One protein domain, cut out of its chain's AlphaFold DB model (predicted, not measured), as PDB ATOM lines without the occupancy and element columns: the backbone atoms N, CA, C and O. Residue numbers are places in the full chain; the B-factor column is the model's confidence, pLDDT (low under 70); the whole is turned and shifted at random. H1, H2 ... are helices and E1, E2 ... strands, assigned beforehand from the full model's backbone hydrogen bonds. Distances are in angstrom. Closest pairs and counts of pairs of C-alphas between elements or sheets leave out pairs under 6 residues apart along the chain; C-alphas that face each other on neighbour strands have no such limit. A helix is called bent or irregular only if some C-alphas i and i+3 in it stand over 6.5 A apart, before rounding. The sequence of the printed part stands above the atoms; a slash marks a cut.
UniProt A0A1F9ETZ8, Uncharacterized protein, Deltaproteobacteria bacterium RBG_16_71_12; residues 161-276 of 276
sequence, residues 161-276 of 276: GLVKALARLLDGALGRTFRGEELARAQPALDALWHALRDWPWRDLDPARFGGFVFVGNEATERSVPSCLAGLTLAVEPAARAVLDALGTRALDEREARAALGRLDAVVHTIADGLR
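AT A GLANCE: This is residues 161 to 276 of the 276 residues of an uncharacterized protein of Deltaproteobacteria bacterium RBG_16_71_12 (UniProt A0A1F9ETZ8). Two helices side by side, H2 and H4, make one layer of a small helical body; H1 and H3 packed on each other make a second layer, and H4 joins the two. A small hairpin of two short strands, E1 and E2, lies at one end of the longest axis, far from the last residues of H4. The printed part has 116 residues with four named helices and two named strands, in the order H1, H2, E1, E2, H3, H4; the strands make one antiparallel sheet of order E1 - E2, and the class is mostly helix. The whole is compact, with a radius of gyration of the C-alphas of 15.0 A, and its C-alphas span 46 by 33 by 22 A along the three main axes.

HOW THE PARTS SIT: Start with H1, residues 161 to 174, and look on to H2, residues 180 to 198: although a tight link joins them, they are apart. H2 is irregular, with a kink of 84 degrees near residue 187, and C-alphas 185 and 188 are 8.2 A apart. The next pair is E1, residues 213 to 216, and E2, residues 221 to 224, an antiparallel hairpin with 144 degrees between their directions. Check N 214 and O 223 at 3.0 A and N 223 and O 214 at 2.8 A, both within hydrogen-bond range. Residues 209 to 210 also pair, antiparallel, with residues 213 to 214 of E1. Go on to H3, residues 238 to 246, which touches H1; their closest C-alphas, of Ala 165 and Ala 239, are 4.7 A apart. H1 and H3 run opposite ways at a steep tilt of 38 degrees, only just beyond shallow. Last comes H4, residues 254 to 275, which touches H2 with residues 267 to 275 alone. Their closest C-alphas, of Ala 186 and Gly 274, are 4.8 A apart, and the helices run opposite ways at a shallow tilt of 26 degrees. With residues 268 to 275 alone H4 touches H1, closest at the C-alphas of Leu 174 and Ala 272, 5.6 A apart, the same way at a steep tilt of 65 degrees. With residues 260 to 264 alone H4 only just touches H3, with 3 pairs of C-alphas within 8 A; the closest, of Ala 240 and Leu 261, are 7.2 A apart, and the lines are about perpendicular at 73 degrees. The helix packing is mostly crossed, with one of the four touching pairs at a shallow tilt. H2 and H3 are apart, and E1 and E2 are both apart from H1 and H4. In H1, H3 and H4 every O i to N i+4 pair is within hydrogen-bond range; in H2 10 of 15 are.

IN THESE COORDINATES: Find C-alpha 161 at (-8.946, -11.751, 41.327); from there H1 runs 20.0 A to C-alpha 174. H2 measures 22.2 A from C-alpha 180 to C-alpha 198. E1 begins at C-alpha 213, at (-10.023, -3.281, 49.148), and spans 9.6 A; E2 spans 10.2 A. H3 covers 12.2 A, and H4, the longest helix, runs 31.5 A to C-alpha 275 at (-8.429, -33.961, 38.949).

THE WHOLE: The two C-alphas farthest apart, of Asn 218 and Arg 276, are 48.3 A from each other. The printed part has no cut, and residue 276 is the chain's last. Look for the long links at residues 199 to 212 and 225 to 237. The mean pLDDT of the printed part is 91.8, and residue 220 alone is under 70.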
ATOM      1  N   GLY A 161     -10.311 -11.597  40.829       92.94
ATOM      2  CA  GLY A 161      -8.946 -11.751  41.327       92.94
ATOM      3  C   GLY A 161      -8.775 -13.065  42.083       92.94
ATOM      4  O   GLY A 161      -7.871 -13.837  41.753       92.94
ATOM      5  N   LEU A 162      -9.690 -13.360  43.013       94.94
ATOM      6  CA  LEU A 162      -9.752 -14.625  43.748       94.94
ATOM      7  C   LEU A 162      -9.809 -15.820  42.797       94.94
ATOM      8  O   LEU A 162      -8.984 -16.726  42.890       94.94
ATOM      9  N   VAL A 163     -10.761 -15.811  41.861       96.88
ATOM     10  CA  VAL A 163     -10.977 -16.930  40.930       96.88
ATOM     11  C   VAL A 163      -9.737 -17.170  40.063       96.88
ATOM     12  O   VAL A 163      -9.293 -18.309  39.912       96.88
ATOM     13  N   LYS A 164      -9.129 -16.104  39.530       97.56
ATOM     14  CA  LYS A 164      -7.901 -16.203  38.725       97.56
ATOM     15  C   LYS A 164      -6.713 -16.710  39.532       97.56
ATOM     16  O   LYS A 164      -5.910 -17.477  39.004       97.56
ATOM     17  N   ALA A 165      -6.580 -16.269  40.777       97.62
ATOM     18  CA  ALA A 165      -5.508 -16.708  41.654       97.62
ATOM     19  C   ALA A 165      -5.664 -18.193  42.021       97.62
ATOM     20  O   ALA A 165      -4.709 -18.948  41.869       97.62
ATOM     21  N   LEU A 166      -6.874 -18.637  42.377       97.75
ATOM     22  CA  LEU A 166      -7.173 -20.054  42.619       97.75
ATOM     23  C   LEU A 166      -6.904 -20.920  41.384       97.75
ATOM     24  O   LEU A 166      -6.285 -21.972  41.503       97.75
ATOM     25  N   ALA A 167      -7.301 -20.464  40.193       97.88
ATOM     26  CA  ALA A 167      -7.027 -21.189  38.955       97.88
ATOM     27  C   ALA A 167      -5.517 -21.383  38.716       97.88
ATOM     28  O   ALA A 167      -5.097 -22.462  38.315       97.88
ATOM     29  N   ARG A 168      -4.694 -20.365  39.005       98.19
ATOM     30  CA  ARG A 168      -3.227 -20.466  38.896       98.19
ATOM     31  C   ARG A 168      -2.631 -21.449  39.902       98.19
ATOM     32  O   ARG A 168      -1.761 -22.221  39.522       98.19
ATOM     33  N   LEU A 169      -3.117 -21.439  41.144       98.00
ATOM     34  CA  LEU A 169      -2.680 -22.393  42.168       98.00
ATOM     35  C   LEU A 169      -3.003 -23.836  41.768       98.00
ATOM     36  O   LEU A 169      -2.161 -24.717  41.912       98.00
ATOM     37  N   LEU A 170      -4.196 -24.070  41.212       97.56
ATOM     38  CA  LEU A 170      -4.582 -25.384  40.696       97.56
ATOM     39  C   LEU A 170      -3.704 -25.816  39.518       97.56
ATOM     40  O   LEU A 170      -3.227 -26.948  39.512       97.56
ATOM     41  N   ASP A 171      -3.446 -24.923  38.555       97.38
ATOM     42  CA  ASP A 171      -2.551 -25.213  37.428       97.38
ATOM     43  C   ASP A 171      -1.141 -25.596  37.921       97.38
ATOM     44  O   ASP A 171      -0.537 -26.553  37.426       97.38
ATOM     45  N   GLY A 172      -0.632 -24.879  38.930       97.25
ATOM     46  CA  GLY A 172       0.650 -25.159  39.575       97.25
ATOM     47  C   GLY A 172       0.690 -26.528  40.257       97.25
ATOM     48  O   GLY A 172       1.594 -27.316  39.988       97.25
ATOM     49  N   ALA A 173      -0.316 -26.848  41.077       96.81
ATOM     50  CA  ALA A 173      -0.408 -28.128  41.787       96.81
ATOM     51  C   ALA A 173      -0.615 -29.335  40.845       96.81
ATOM     52  O   ALA A 173      -0.170 -30.454  41.123       96.81
ATOM     53  N   LEU A 174      -1.273 -29.120  39.703       96.56
ATOM     54  CA  LEU A 174      -1.444 -30.135  38.662       96.56
ATOM     55  C   LEU A 174      -0.219 -30.293  37.758       96.56
ATOM     56  O   LEU A 174      -0.082 -31.328  37.107       96.56
ATOM     57  N   GLY A 175       0.637 -29.272  37.668       97.31
ATOM     58  CA  GLY A 175       1.711 -29.199  36.676       97.31
ATOM     59  C   GLY A 175       1.210 -29.002  35.236       97.31
ATOM     60  O   GLY A 175       1.975 -29.178  34.288       97.31
ATOM     61  N   ARG A 176      -0.072 -28.664  35.049       96.69
ATOM     62  CA  ARG A 176      -0.710 -28.395  33.750       96.69
ATOM     63  C   ARG A 176      -1.948 -27.525  33.930       96.69
ATOM     64  O   ARG A 176      -2.534 -27.501  35.003       96.69
ATOM     65  N   THR A 177      -2.421 -26.916  32.845       97.25
ATOM     66  CA  THR A 177      -3.730 -26.252  32.855       97.25
ATOM     67  C   THR A 177      -4.862 -27.269  33.020       97.25
ATOM     68  O   THR A 177      -4.915 -28.263  32.281       97.25
ATOM     69  N   PHE A 178      -5.773 -27.032  33.966       96.62
ATOM     70  CA  PHE A 178      -7.012 -27.816  34.064       96.62
ATOM     71  C   PHE A 178      -8.017 -27.420  32.973       96.62
ATOM     72  O   PHE A 178      -8.005 -26.298  32.456       96.62
ATOM     73  N   ARG A 179      -8.923 -28.335  32.632       95.38
ATOM     74  CA  ARG A 179     -10.062 -28.078  31.746       95.38
ATOM     75  C   ARG A 179     -11.358 -28.032  32.552       95.38
ATOM     76  O   ARG A 179     -11.491 -28.725  33.557       95.38
ATOM     77  N   GLY A 180     -12.307 -27.202  32.125       92.81
ATOM     78  CA  GLY A 180     -13.547 -26.959  32.870       92.81
ATOM     79  C   GLY A 180     -14.368 -28.231  33.092       92.81
ATOM     80  O   GLY A 180     -14.873 -28.457  34.187       92.81
ATOM     81  N   GLU A 181     -14.418 -29.111  32.091       92.50
ATOM     82  CA  GLU A 181     -15.122 -30.393  32.152       92.50
ATOM     83  C   GLU A 181     -14.559 -31.358  33.209       92.50
ATOM     84  O   GLU A 181     -15.254 -32.270  33.655       92.50
ATOM     85  N   GLU A 182     -13.313 -31.159  33.646       94.75
ATOM     86  CA  GLU A 182     -12.673 -32.011  34.647       94.75
ATOM     87  C   GLU A 182     -13.160 -31.698  36.064       94.75
ATOM     88  O   GLU A 182     -13.160 -32.592  36.909       94.75
ATOM     89  N   LEU A 183     -13.611 -30.461  36.313       95.50
ATOM     90  CA  LEU A 183     -13.973 -29.961  37.643       95.50
ATOM     91  C   LEU A 183     -15.079 -30.785  38.306       95.50
ATOM     92  O   LEU A 183     -15.053 -30.977  39.519       95.50
ATOM     93  N   ALA A 184     -15.994 -31.351  37.516       92.62
ATOM     94  CA  ALA A 184     -17.052 -32.221  38.023       92.62
ATOM     95  C   ALA A 184     -16.503 -33.447  38.783       92.62
ATOM     96  O   ALA A 184     -17.118 -33.891  39.752       92.62
ATOM     97  N   ARG A 185     -15.322 -33.966  38.401       94.06
ATOM     98  CA  ARG A 185     -14.672 -35.111  39.071       94.06
ATOM     99  C   ARG A 185     -14.170 -34.765  40.475       94.06
ATOM    100  O   ARG A 185     -14.126 -35.636  41.337       94.06
ATOM    101  N   ALA A 186     -13.855 -33.494  40.715       95.38
ATOM    102  CA  ALA A 186     -13.347 -32.993  41.987       95.38
ATOM    103  C   ALA A 186     -14.403 -32.214  42.794       95.38
ATOM    104  O   ALA A 186     -14.046 -31.499  43.731       95.38
ATOM    105  N   GLN A 187     -15.698 -32.335  42.465       93.75
ATOM    106  CA  GLN A 187     -16.751 -31.534  43.100       93.75
ATOM    107  C   GLN A 187     -16.754 -31.610  44.641       93.75
ATOM    108  O   GLN A 187     -16.849 -30.552  45.256       93.75
ATOM    109  N   PRO A 188     -16.576 -32.776  45.301       93.81
ATOM    110  CA  PRO A 188     -16.499 -32.813  46.764       93.81
ATOM    111  C   PRO A 188     -15.330 -31.995  47.341       93.81
ATOM    112  O   PRO A 188     -15.477 -31.335  48.368       93.81
ATOM    113  N   ALA A 189     -14.174 -31.998  46.669       95.12
ATOM    114  CA  ALA A 189     -13.012 -31.208  47.077       95.12
ATOM    115  C   ALA A 189     -13.229 -29.706  46.828       95.12
ATOM    116  O   ALA A 189     -12.826 -28.874  47.640       95.12
ATOM    117  N   LEU A 190     -13.913 -29.353  45.736       95.69
ATOM    118  CA  LEU A 190     -14.315 -27.978  45.436       95.69
ATOM    119  C   LEU A 190     -15.331 -27.450  46.456       95.69
ATOM    120  O   LEU A 190     -15.178 -26.332  46.941       95.69
ATOM    121  N   ASP A 191     -16.316 -28.258  46.853       93.06
ATOM    122  CA  ASP A 191     -17.261 -27.904  47.917       93.06
ATOM    123  C   ASP A 191     -16.510 -27.641  49.238       93.06
ATOM    124  O   ASP A 191     -16.741 -26.625  49.900       93.06
ATOM    125  N   ALA A 192     -15.538 -28.495  49.586       92.25
ATOM    126  CA  ALA A 192     -14.685 -28.304  50.760       92.25
ATOM    127  C   ALA A 192     -13.840 -27.018  50.686       92.25
ATOM    128  O   ALA A 192     -13.736 -26.302  51.687       92.25
ATOM    129  N   LEU A 193     -13.287 -26.680  49.514       93.94
ATOM    130  CA  LEU A 193     -12.616 -25.399  49.281       93.94
ATOM    131  C   LEU A 193     -13.573 -24.238  49.555       93.94
ATOM    132  O   LEU A 193     -13.260 -23.372  50.369       93.94
ATOM    133  N   TRP A 194     -14.743 -24.212  48.916       93.50
ATOM    134  CA  TRP A 194     -15.679 -23.097  49.064       93.50
ATOM    135  C   TRP A 194     -16.165 -22.933  50.503       93.50
ATOM    136  O   TRP A 194     -16.247 -21.803  50.986       93.50
ATOM    137  N   HIS A 195     -16.391 -24.032  51.225       91.44
ATOM    138  CA  HIS A 195     -16.664 -23.994  52.661       91.44
ATOM    139  C   HIS A 195     -15.491 -23.415  53.458       91.44
ATOM    140  O   HIS A 195     -15.691 -22.507  54.264       91.44
ATOM    141  N   ALA A 196     -14.258 -23.851  53.192       91.75
ATOM    142  CA  ALA A 196     -13.078 -23.322  53.870       91.75
ATOM    143  C   ALA A 196     -12.862 -21.820  53.612       91.75
ATOM    144  O   ALA A 196     -12.470 -21.100  54.530       91.75
ATOM    145  N   LEU A 197     -13.133 -21.337  52.395       90.94
ATOM    146  CA  LEU A 197     -13.010 -19.920  52.035       90.94
ATOM    147  C   LEU A 197     -14.159 -19.067  52.593       90.94
ATOM    148  O   LEU A 197     -13.958 -17.898  52.945       90.94
ATOM    149  N   ARG A 198     -15.368 -19.632  52.695       89.06
ATOM    150  CA  ARG A 198     -16.510 -18.993  53.361       89.06
ATOM    151  C   ARG A 198     -16.218 -18.799  54.847       89.06
ATOM    152  O   ARG A 198     -16.315 -17.672  55.337       89.06
ATOM    153  N   ASP A 199     -15.743 -19.852  55.502       89.88
ATOM    154  CA  ASP A 199     -15.528 -19.924  56.951       89.88
ATOM    155  C   ASP A 199     -14.072 -19.561  57.326       89.88
ATOM    156  O   ASP A 199     -13.513 -20.043  58.311       89.88
ATOM    157  N   TRP A 200     -13.438 -18.717  56.502       93.31
ATOM    158  CA  TRP A 200     -12.031 -18.336  56.623       93.31
ATOM    159  C   TRP A 200     -11.734 -17.651  57.971       93.31
ATOM    160  O   TRP A 200     -12.252 -16.556  58.214       93.31
ATOM    161  N   PRO A 201     -10.879 -18.231  58.836       95.06
ATOM    162  CA  PRO A 201     -10.752 -17.793  60.231       95.06
ATOM    163  C   PRO A 201      -9.928 -16.513  60.407       95.06
ATOM    164  O   PRO A 201     -10.044 -15.842  61.428       95.06
ATOM    165  N   TRP A 202      -9.114 -16.147  59.416       96.06
ATOM    166  CA  TRP A 202      -8.296 -14.930  59.444       96.06
ATOM    167  C   TRP A 202      -8.947 -13.747  58.721       96.06
ATOM    168  O   TRP A 202      -8.277 -12.778  58.367       96.06
ATOM    169  N   ARG A 203     -10.251 -13.833  58.453       92.12
ATOM    170  CA  ARG A 203     -11.015 -12.756  57.830       92.12
ATOM    171  C   ARG A 203     -11.005 -11.505  58.718       92.12
ATOM    172  O   ARG A 203     -11.238 -11.583  59.919       92.12
ATOM    173  N   ASP A 204     -10.774 -10.359  58.097       90.50
ATOM    174  CA  ASP A 204     -10.993  -9.043  58.683       90.50
ATOM    175  C   ASP A 204     -12.502  -8.798  58.849       90.50
ATOM    176  O   ASP A 204     -13.282  -8.982  57.908       90.50
ATOM    177  N   LEU A 205     -12.916  -8.451  60.066       87.06
ATOM    178  CA  LEU A 205     -14.323  -8.286  60.431       87.06
ATOM    179  C   LEU A 205     -14.841  -6.866  60.176       87.06
ATOM    180  O   LEU A 205     -16.024  -6.617  60.408       87.06
ATOM    181  N   ASP A 206     -13.994  -5.949  59.694       86.50
ATOM    182  CA  ASP A 206     -14.444  -4.630  59.259       86.50
ATOM    183  C   ASP A 206     -15.495  -4.779  58.134       86.50
ATOM    184  O   ASP A 206     -15.191  -5.314  57.060       86.50
ATOM    185  N   PRO A 207     -16.743  -4.308  58.330       79.06
ATOM    186  CA  PRO A 207     -17.783  -4.409  57.312       79.06
ATOM    187  C   PRO A 207     -17.429  -3.662  56.019       79.06
ATOM    188  O   PRO A 207     -17.936  -4.050  54.964       79.06
ATOM    189  N   ALA A 208     -16.549  -2.654  56.078       82.69
ATOM    190  CA  ALA A 208     -16.048  -1.908  54.926       82.69
ATOM    191  C   ALA A 208     -14.939  -2.640  54.148       82.69
ATOM    192  O   ALA A 208     -14.512  -2.152  53.096       82.69
ATOM    193  N   ARG A 209     -14.491  -3.814  54.618       83.81
ATOM    194  CA  ARG A 209     -13.523  -4.665  53.921       83.81
ATOM    195  C   ARG A 209     -14.195  -5.515  52.841       83.81
ATOM    196  O   ARG A 209     -15.082  -6.334  53.107       83.81
ATOM    197  N   PHE A 210     -13.714  -5.379  51.610       80.06
ATOM    198  CA  PHE A 210     -14.143  -6.151  50.445       80.06
ATOM    199  C   PHE A 210     -12.910  -6.735  49.754       80.06
ATOM    200  O   PHE A 210     -12.342  -6.149  48.836       80.06
ATOM    201  N   GLY A 211     -12.464  -7.892  50.246       81.50
ATOM    202  CA  GLY A 211     -11.255  -8.547  49.750       81.50
ATOM    203  C   GLY A 211     -10.011  -7.676  49.939       81.50
ATOM    204  O   GLY A 211      -9.729  -7.218  51.050       81.50
ATOM    205  N   GLY A 212      -9.284  -7.426  48.849       74.00
ATOM    206  CA  GLY A 212      -8.080  -6.583  48.834       74.00
ATOM    207  C   GLY A 212      -8.341  -5.079  48.987       74.00
ATOM    208  O   GLY A 212      -7.396  -4.288  48.979       74.00
ATOM    209  N   PHE A 213      -9.604  -4.676  49.129       78.12
ATOM    210  CA  PHE A 213     -10.023  -3.281  49.148       78.12
ATOM    211  C   PHE A 213     -10.761  -2.930  50.437       78.12
ATOM    212  O   PHE A 213     -11.439  -3.765  51.044       78.12
ATOM    213  N   VAL A 214     -10.657  -1.664  50.826       79.25
ATOM    214  CA  VAL A 214     -11.586  -1.024  51.758       79.25
ATOM    215  C   VAL A 214     -12.294   0.103  51.038       79.25
ATOM    216  O   VAL A 214     -11.688   0.836  50.254       79.25
ATOM    217  N   PHE A 215     -13.575   0.253  51.321       78.69
ATOM    218  CA  PHE A 215     -14.336   1.396  50.854       78.69
ATOM    219  C   PHE A 215     -14.420   2.428  51.969       78.69
ATOM    220  O   PHE A 215     -14.820   2.116  53.089       78.69
ATOM    221  N   VAL A 216     -14.025   3.661  51.669       74.25
ATOM    222  CA  VAL A 216     -14.052   4.766  52.630       74.25
ATOM    223  C   VAL A 216     -15.101   5.802  52.252       74.25
ATOM    224  O   VAL A 216     -15.369   6.052  51.075       74.25
ATOM    225  N   GLY A 217     -15.669   6.434  53.278       73.38
ATOM    226  CA  GLY A 217     -16.699   7.456  53.122       73.38
ATOM    227  C   GLY A 217     -18.048   6.904  52.653       73.38
ATOM    228  O   GLY A 217     -18.243   5.704  52.473       73.38
ATOM    229  N   ASN A 218     -19.001   7.814  52.448       70.31
ATOM    230  CA  ASN A 218     -20.377   7.455  52.087       70.31
ATOM    231  C   ASN A 218     -20.543   7.088  50.600       70.31
ATOM    232  O   ASN A 218     -21.552   6.484  50.226       70.31
ATOM    233  N   GLU A 219     -19.564   7.439  49.762       70.19
ATOM    234  CA  GLU A 219     -19.588   7.239  48.306       70.19
ATOM    235  C   GLU A 219     -18.931   5.928  47.851       70.19
ATOM    236  O   GLU A 219     -18.837   5.687  46.653       70.19
ATOM    237  N   ALA A 220     -18.498   5.072  48.785       67.75
ATOM    238  CA  ALA A 220     -17.731   3.862  48.485       67.75
ATOM    239  C   ALA A 220     -16.473   4.156  47.647       67.75
ATOM    240  O   ALA A 220     -16.249   3.551  46.599       67.75
ATOM    241  N   THR A 221     -15.621   5.079  48.102       73.56
ATOM    242  CA  THR A 221     -14.324   5.288  47.448       73.56
ATOM    243  C   THR A 221     -13.404   4.117  47.765       73.56
ATOM    244  O   THR A 221     -13.071   3.879  48.927       73.56
ATOM    245  N   GLU A 222     -12.991   3.393  46.733       78.38
ATOM    246  CA  GLU A 222     -12.091   2.251  46.850       78.38
ATOM    247  C   GLU A 222     -10.678   2.692  47.253       78.38
ATOM    248  O   GLU A 222     -10.115   3.641  46.700       78.38
ATOM    249  N   ARG A 223     -10.079   1.982  48.208       77.75
ATOM    250  CA  ARG A 223      -8.653   2.061  48.519       77.75
ATOM    251  C   ARG A 223      -8.073   0.662  48.597       77.75
ATOM    252  O   ARG A 223      -8.590  -0.192  49.320       77.75
ATOM    253  N   SER A 224      -6.969   0.444  47.890       80.31
ATOM    254  CA  SER A 224      -6.189  -0.780  48.037       80.31
ATOM    255  C   SER A 224      -5.605  -0.856  49.443       80.31
ATOM    256  O   SER A 224      -5.063   0.124  49.960       80.31
ATOM    257  N   VAL A 225      -5.705  -2.030  50.054       81.50
ATOM    258  CA  VAL A 225      -5.078  -2.312  51.344       81.50
ATOM    259  C   VAL A 225      -3.720  -2.967  51.091       81.50
ATOM    260  O   VAL A 225      -3.598  -3.754  50.147       81.50
ATOM    261  N   PRO A 226      -2.690  -2.694  51.912       87.44
ATOM    262  CA  PRO A 226      -1.488  -3.512  51.907       87.44
ATOM    263  C   PRO A 226      -1.831  -4.996  52.063       87.44
ATOM    264  O   PRO A 226      -2.781  -5.360  52.758       87.44
ATOM    265  N   SER A 227      -1.028  -5.851  51.430       91.31
ATOM    266  CA  SER A 227      -1.180  -7.302  51.546       91.31
ATOM    267  C   SER A 227      -1.216  -7.739  53.014       91.31
ATOM    268  O   SER A 227      -0.476  -7.202  53.841       91.31
ATOM    269  N   CYS A 228      -2.012  -8.756  53.338       92.38
ATOM    270  CA  CYS A 228      -2.082  -9.344  54.682       92.38
ATOM    271  C   CYS A 228      -0.736  -9.902  55.177       92.38
ATOM    272  O   CYS A 228      -0.538 -10.078  56.378       92.38
ATOM    273  N   LEU A 229       0.194 -10.140  54.248       95.38
ATOM    274  CA  LEU A 229       1.560 -10.595  54.496       95.38
ATOM    275  C   LEU A 229       2.600  -9.469  54.324       95.38
ATOM    276  O   LEU A 229       3.779  -9.747  54.088       95.38
ATOM    277  N   ALA A 230       2.186  -8.199  54.303       93.50
ATOM    278  CA  ALA A 230       3.105  -7.069  54.188       93.50
ATOM    279  C   ALA A 230       4.056  -7.018  55.395       93.50
ATOM    280  O   ALA A 230       3.635  -7.183  56.536       93.50
ATOM    281  N   GLY A 231       5.348  -6.796  55.138       92.38
ATOM    282  CA  GLY A 231       6.383  -6.762  56.178       92.38
ATOM    283  C   GLY A 231       6.905  -8.133  56.625       92.38
ATOM    284  O   GLY A 231       7.871  -8.180  57.380       92.38
ATOM    285  N   LEU A 232       6.335  -9.241  56.138       94.19
ATOM    286  CA  LEU A 232       6.824 -10.589  56.435       94.19
ATOM    287  C   LEU A 232       7.873 -11.044  55.411       94.19
ATOM    288  O   LEU A 232       7.664 -10.949  54.199       94.19
ATOM    289  N   THR A 233       8.967 -11.631  55.890       92.56
ATOM    290  CA  THR A 233      10.008 -12.270  55.067       92.56
ATOM    291  C   THR A 233       9.653 -13.725  54.758       92.56
ATOM    292  O   THR A 233      10.354 -14.654  55.151       92.56
ATOM    293  N   LEU A 234       8.536 -13.931  54.058       91.44
ATOM    294  CA  LEU A 234       8.098 -15.245  53.582       91.44
ATOM    295  C   LEU A 234       8.186 -15.309  52.054       91.44
ATOM    296  O   LEU A 234       7.633 -14.455  51.357       91.44
ATOM    297  N   ALA A 235       8.842 -16.346  51.531       92.69
ATOM    298  CA  ALA A 235       8.785 -16.680  50.113       92.69
ATOM    299  C   ALA A 235       7.414 -17.300  49.813       92.69
ATOM    300  O   ALA A 235       7.137 -18.430  50.207       92.69
ATOM    301  N   VAL A 236       6.538 -16.531  49.168       94.06
ATOM    302  CA  VAL A 236       5.146 -16.917  48.905       94.06
ATOM    303  C   VAL A 236       4.852 -16.719  47.431       94.06
ATOM    304  O   VAL A 236       5.178 -15.670  46.871       94.06
ATOM    305  N   GLU A 237       4.207 -17.706  46.816       94.75
ATOM    306  CA  GLU A 237       3.747 -17.588  45.439       94.75
ATOM    307  C   GLU A 237       2.792 -16.383  45.291       94.75
ATOM    308  O   GLU A 237       1.872 -16.222  46.103       94.75
ATOM    309  N   PRO A 238       2.943 -15.541  44.251       96.12
ATOM    310  CA  PRO A 238       2.054 -14.402  44.035       96.12
ATOM    311  C   PRO A 238       0.561 -14.761  44.005       96.12
ATOM    312  O   PRO A 238      -0.257 -13.981  44.490       96.12
ATOM    313  N   ALA A 239       0.191 -15.935  43.475       97.06
ATOM    314  CA  ALA A 239      -1.201 -16.379  43.454       97.06
ATOM    315  C   ALA A 239      -1.726 -16.704  44.862       97.06
ATOM    316  O   ALA A 239      -2.818 -16.264  45.214       97.06
ATOM    317  N   ALA A 240      -0.935 -17.378  45.704       97.25
ATOM    318  CA  ALA A 240      -1.315 -17.662  47.089       97.25
ATOM    319  C   ALA A 240      -1.545 -16.368  47.879       97.25
ATOM    320  O   ALA A 240      -2.562 -16.221  48.556       97.25
ATOM    321  N   ARG A 241      -0.652 -15.382  47.716       96.00
ATOM    322  CA  ARG A 241      -0.821 -14.046  48.305       96.00
ATOM    323  C   ARG A 241      -2.114 -13.374  47.837       96.00
ATOM    324  O   ARG A 241      -2.873 -12.883  48.666       96.00
ATOM    325  N   ALA A 242      -2.381 -13.396  46.531       95.25
ATOM    326  CA  ALA A 242      -3.590 -12.806  45.964       95.25
ATOM    327  C   ALA A 242      -4.873 -13.460  46.503       95.25
ATOM    328  O   ALA A 242      -5.836 -12.747  46.777       95.25
ATOM    329  N   VAL A 243      -4.884 -14.782  46.718       96.31
ATOM    330  CA  VAL A 243      -6.017 -15.468  47.363       96.31
ATOM    331  C   VAL A 243      -6.223 -14.953  48.784       96.31
ATOM    332  O   VAL A 243      -7.341 -14.581  49.132       96.31
ATOM    333  N   LEU A 244      -5.171 -14.888  49.605       95.88
ATOM    334  CA  LEU A 244      -5.299 -14.408  50.983       95.88
ATOM    335  C   LEU A 244      -5.824 -12.967  51.046       95.88
ATOM    336  O   LEU A 244      -6.732 -12.677  51.830       95.88
ATOM    337  N   ASP A 245      -5.311 -12.083  50.191       93.31
ATOM    338  CA  ASP A 245      -5.755 -10.691  50.122       93.31
ATOM    339  C   ASP A 245      -7.225 -10.600  49.669       93.31
ATOM    340  O   ASP A 245      -8.022  -9.901  50.300       93.31
ATOM    341  N   ALA A 246      -7.629 -11.377  48.659       92.12
ATOM    342  CA  ALA A 246      -9.006 -11.440  48.163       92.12
ATOM    343  C   ALA A 246     -10.004 -12.034  49.178       92.12
ATOM    344  O   ALA A 246     -11.174 -11.651  49.228       92.12
ATOM    345  N   LEU A 247      -9.547 -12.900  50.087       92.25
ATOM    346  CA  LEU A 247     -10.362 -13.358  51.217       92.25
ATOM    347  C   LEU A 247     -10.602 -12.263  52.266       92.25
ATOM    348  O   LEU A 247     -11.351 -12.499  53.219       92.25
ATOM    349  N   GLY A 248     -10.012 -11.075  52.100       91.44
ATOM    350  CA  GLY A 248     -10.063 -10.004  53.085       91.44
ATOM    351  C   GLY A 248      -9.351 -10.429  54.357       91.44
ATOM    352  O   GLY A 248      -9.868 -10.215  55.448       91.44
ATOM    353  N   THR A 249      -8.223 -11.127  54.222       94.69
ATOM    354  CA  THR A 249      -7.434 -11.572  55.369       94.69
ATOM    355  C   THR A 249      -6.861 -10.348  56.087       94.69
ATOM    356  O   THR A 249      -6.326  -9.439  55.444       94.69
ATOM    357  N   ARG A 250      -6.995 -10.297  57.418       94.62
ATOM    358  CA  ARG A 250      -6.377  -9.237  58.234       94.62
ATOM    359  C   ARG A 250      -4.852  -9.336  58.177       94.62
ATOM    360  O   ARG A 250      -4.316 -10.354  57.755       94.62
ATOM    361  N   ALA A 251      -4.144  -8.312  58.646       93.81
ATOM    362  CA  ALA A 251      -2.699  -8.423  58.837       93.81
ATOM    363  C   ALA A 251      -2.369  -9.625  59.744       93.81
ATOM    364  O   ALA A 251      -3.014  -9.822  60.783       93.81
ATOM    365  N   LEU A 252      -1.405 -10.438  59.312       96.12
ATOM    366  CA  LEU A 252      -0.998 -11.668  59.990       96.12
ATOM    367  C   LEU A 252       0.389 -11.524  60.606       96.12
ATOM    368  O   LEU A 252       1.260 -10.854  60.048       96.12
ATOM    369  N   ASP A 253       0.610 -12.223  61.717       96.81
ATOM    370  CA  ASP A 253       1.966 -12.560  62.144       96.81
ATOM    371  C   ASP A 253       2.534 -13.732  61.314       96.81
ATOM    372  O   ASP A 253       1.839 -14.361  60.512       96.81
ATOM    373  N   GLU A 254       3.821 -14.045  61.481       96.44
ATOM    374  CA  GLU A 254       4.472 -15.098  60.694       96.44
ATOM    375  C   GLU A 254       3.867 -16.496  60.930       96.44
ATOM    376  O   GLU A 254       3.760 -17.300  59.999       96.44
ATOM    377  N   ARG A 255       3.440 -16.801  62.160       97.25
ATOM    378  CA  ARG A 255       2.844 -18.098  62.508       97.25
ATOM    379  C   ARG A 255       1.472 -18.240  61.858       97.25
ATOM    380  O   ARG A 255       1.175 -19.276  61.267       97.25
ATOM    381  N   GLU A 256       0.650 -17.204  61.956       97.88
ATOM    382  CA  GLU A 256      -0.663 -17.132  61.323       97.88
ATOM    383  C   GLU A 256      -0.549 -17.189  59.803       97.88
ATOM    384  O   GLU A 256      -1.297 -17.930  59.170       97.88
ATOM    385  N   ALA A 257       0.427 -16.491  59.219       97.75
ATOM    386  CA  ALA A 257       0.710 -16.541  57.790       97.75
ATOM    387  C   ALA A 257       1.038 -17.961  57.317       97.75
ATOM    388  O   ALA A 257       0.466 -18.432  56.335       97.75
ATOM    389  N   ARG A 258       1.912 -18.679  58.034       97.56
ATOM    390  CA  ARG A 258       2.237 -20.079  57.719       97.56
ATOM    391  C   ARG A 258       1.014 -20.990  57.844       97.56
ATOM    392  O   ARG A 258       0.808 -21.835  56.979       97.56
ATOM    393  N   ALA A 259       0.183 -20.796  58.868       97.69
ATOM    394  CA  ALA A 259      -1.047 -21.567  59.045       97.69
ATOM    395  C   ALA A 259      -2.080 -21.292  57.935       97.69
ATOM    396  O   ALA A 259      -2.687 -22.226  57.410       97.69
ATOM    397  N   ALA A 260      -2.249 -20.027  57.542       97.44
ATOM    398  CA  ALA A 260      -3.126 -19.610  56.454       97.44
ATOM    399  C   ALA A 260      -2.679 -20.190  55.108       97.44
ATOM    400  O   ALA A 260      -3.485 -20.782  54.389       97.44
ATOM    401  N   LEU A 261      -1.385 -20.081  54.799       97.31
ATOM    402  CA  LEU A 261      -0.797 -20.646  53.587       97.31
ATOM    403  C   LEU A 261      -0.904 -22.171  53.566       97.31
ATOM    404  O   LEU A 261      -1.338 -22.718  52.563       97.31
ATOM    405  N   GLY A 262      -0.592 -22.850  54.673       96.75
ATOM    406  CA  GLY A 262      -0.721 -24.305  54.770       96.75
ATOM    407  C   GLY A 262      -2.163 -24.787  54.594       96.75
ATOM    408  O   GLY A 262      -2.401 -25.787  53.923       96.75
ATOM    409  N   ARG A 263      -3.149 -24.054  55.132       96.38
ATOM    410  CA  ARG A 263      -4.569 -24.369  54.914       96.38
ATOM    411  C   ARG A 263      -4.966 -24.214  53.447       96.38
ATOM    412  O   ARG A 263      -5.685 -25.070  52.941       96.38
ATOM    413  N   LEU A 264      -4.528 -23.137  52.789       96.25
ATOM    414  CA  LEU A 264      -4.782 -22.906  51.365       96.25
ATOM    415  C   LEU A 264      -4.121 -23.988  50.497       96.25
ATOM    416  O   LEU A 264      -4.758 -24.540  49.605       96.25
ATOM    417  N   ASP A 265      -2.870 -24.317  50.793       95.88
ATOM    418  CA  ASP A 265      -2.106 -25.332  50.078       95.88
ATOM    419  C   ASP A 265      -2.769 -26.716  50.165       95.88
ATOM    420  O   ASP A 265      -2.971 -27.374  49.145       95.88
ATOM    421  N   ALA A 266      -3.212 -27.112  51.364       95.44
ATOM    422  CA  ALA A 266      -3.881 -28.391  51.586       95.44
ATOM    423  C   ALA A 266      -5.184 -28.529  50.776       95.44
ATOM    424  O   ALA A 266      -5.427 -29.576  50.169       95.44
ATOM    425  N   VAL A 267      -6.021 -27.483  50.730       94.38
ATOM    426  CA  VAL A 267      -7.274 -27.533  49.954       94.38
ATOM    427  C   VAL A 267      -7.014 -27.540  48.446       94.38
ATOM    428  O   VAL A 267      -7.691 -28.269  47.725       94.38
ATOM    429  N   VAL A 268      -6.010 -26.796  47.967       95.75
ATOM    430  CA  VAL A 268      -5.618 -26.783  46.548       95.75
ATOM    431  C   VAL A 268      -5.112 -28.158  46.111       95.75
ATOM    432  O   VAL A 268      -5.574 -28.676  45.094       95.75
ATOM    433  N   HIS A 269      -4.225 -28.784  46.888       95.94
ATOM    434  CA  HIS A 269      -3.703 -30.116  46.575       95.94
ATOM    435  C   HIS A 269      -4.788 -31.194  46.610       95.94
ATOM    436  O   HIS A 269      -4.824 -32.041  45.725       95.94
ATOM    437  N   THR A 270      -5.735 -31.104  47.551       95.81
ATOM    438  CA  THR A 270      -6.884 -32.024  47.602       95.81
ATOM    439  C   THR A 270      -7.709 -31.972  46.311       95.81
ATOM    440  O   THR A 270      -8.142 -33.006  45.804       95.81
ATOM    441  N   ILE A 271      -7.918 -30.778  45.743       95.75
ATOM    442  CA  ILE A 271      -8.603 -30.634  44.449       95.75
ATOM    443  C   ILE A 271      -7.738 -31.192  43.322       95.75
ATOM    444  O   ILE A 271      -8.243 -31.933  42.482       95.75
ATOM    445  N   ALA A 272      -6.448 -30.845  43.293       95.88
ATOM    446  CA  ALA A 272      -5.530 -31.302  42.257       95.88
ATOM    447  C   ALA A 272      -5.466 -32.837  42.191       95.88
ATOM    448  O   ALA A 272      -5.528 -33.399  41.101       95.88
ATOM    449  N   ASP A 273      -5.432 -33.517  43.337       94.50
ATOM    450  CA  ASP A 273      -5.462 -34.981  43.411       94.50
ATOM    451  C   ASP A 273      -6.765 -35.573  42.862       94.50
ATOM    452  O   ASP A 273      -6.727 -36.592  42.180       94.50
ATOM    453  N   GLY A 274      -7.907 -34.910  43.074       93.06
ATOM    454  CA  GLY A 274      -9.191 -35.321  42.493       93.06
ATOM    455  C   GLY A 274      -9.322 -35.081  40.980       93.06
ATOM    456  O   GLY A 274     -10.245 -35.604  40.355       93.06
ATOM    457  N   LEU A 275      -8.435 -34.277  40.385       93.56
ATOM    458  CA  LEU A 275      -8.429 -33.961  38.949       93.56
ATOM    459  C   LEU A 275      -7.422 -34.795  38.138       93.56
ATOM    460  O   LEU A 275      -7.503 -34.796  36.900       93.56
ATOM    461  N   ARG A 276      -6.482 -35.468  38.813       90.56
ATOM    462  CA  ARG A 276      -5.530 -36.415  38.210       90.56
ATOM    463  C   ARG A 276      -6.265 -37.663  37.723       90.56
ATOM    464  O   ARG A 276      -5.994 -38.051  36.566       90.56
TER     465      ARG A 276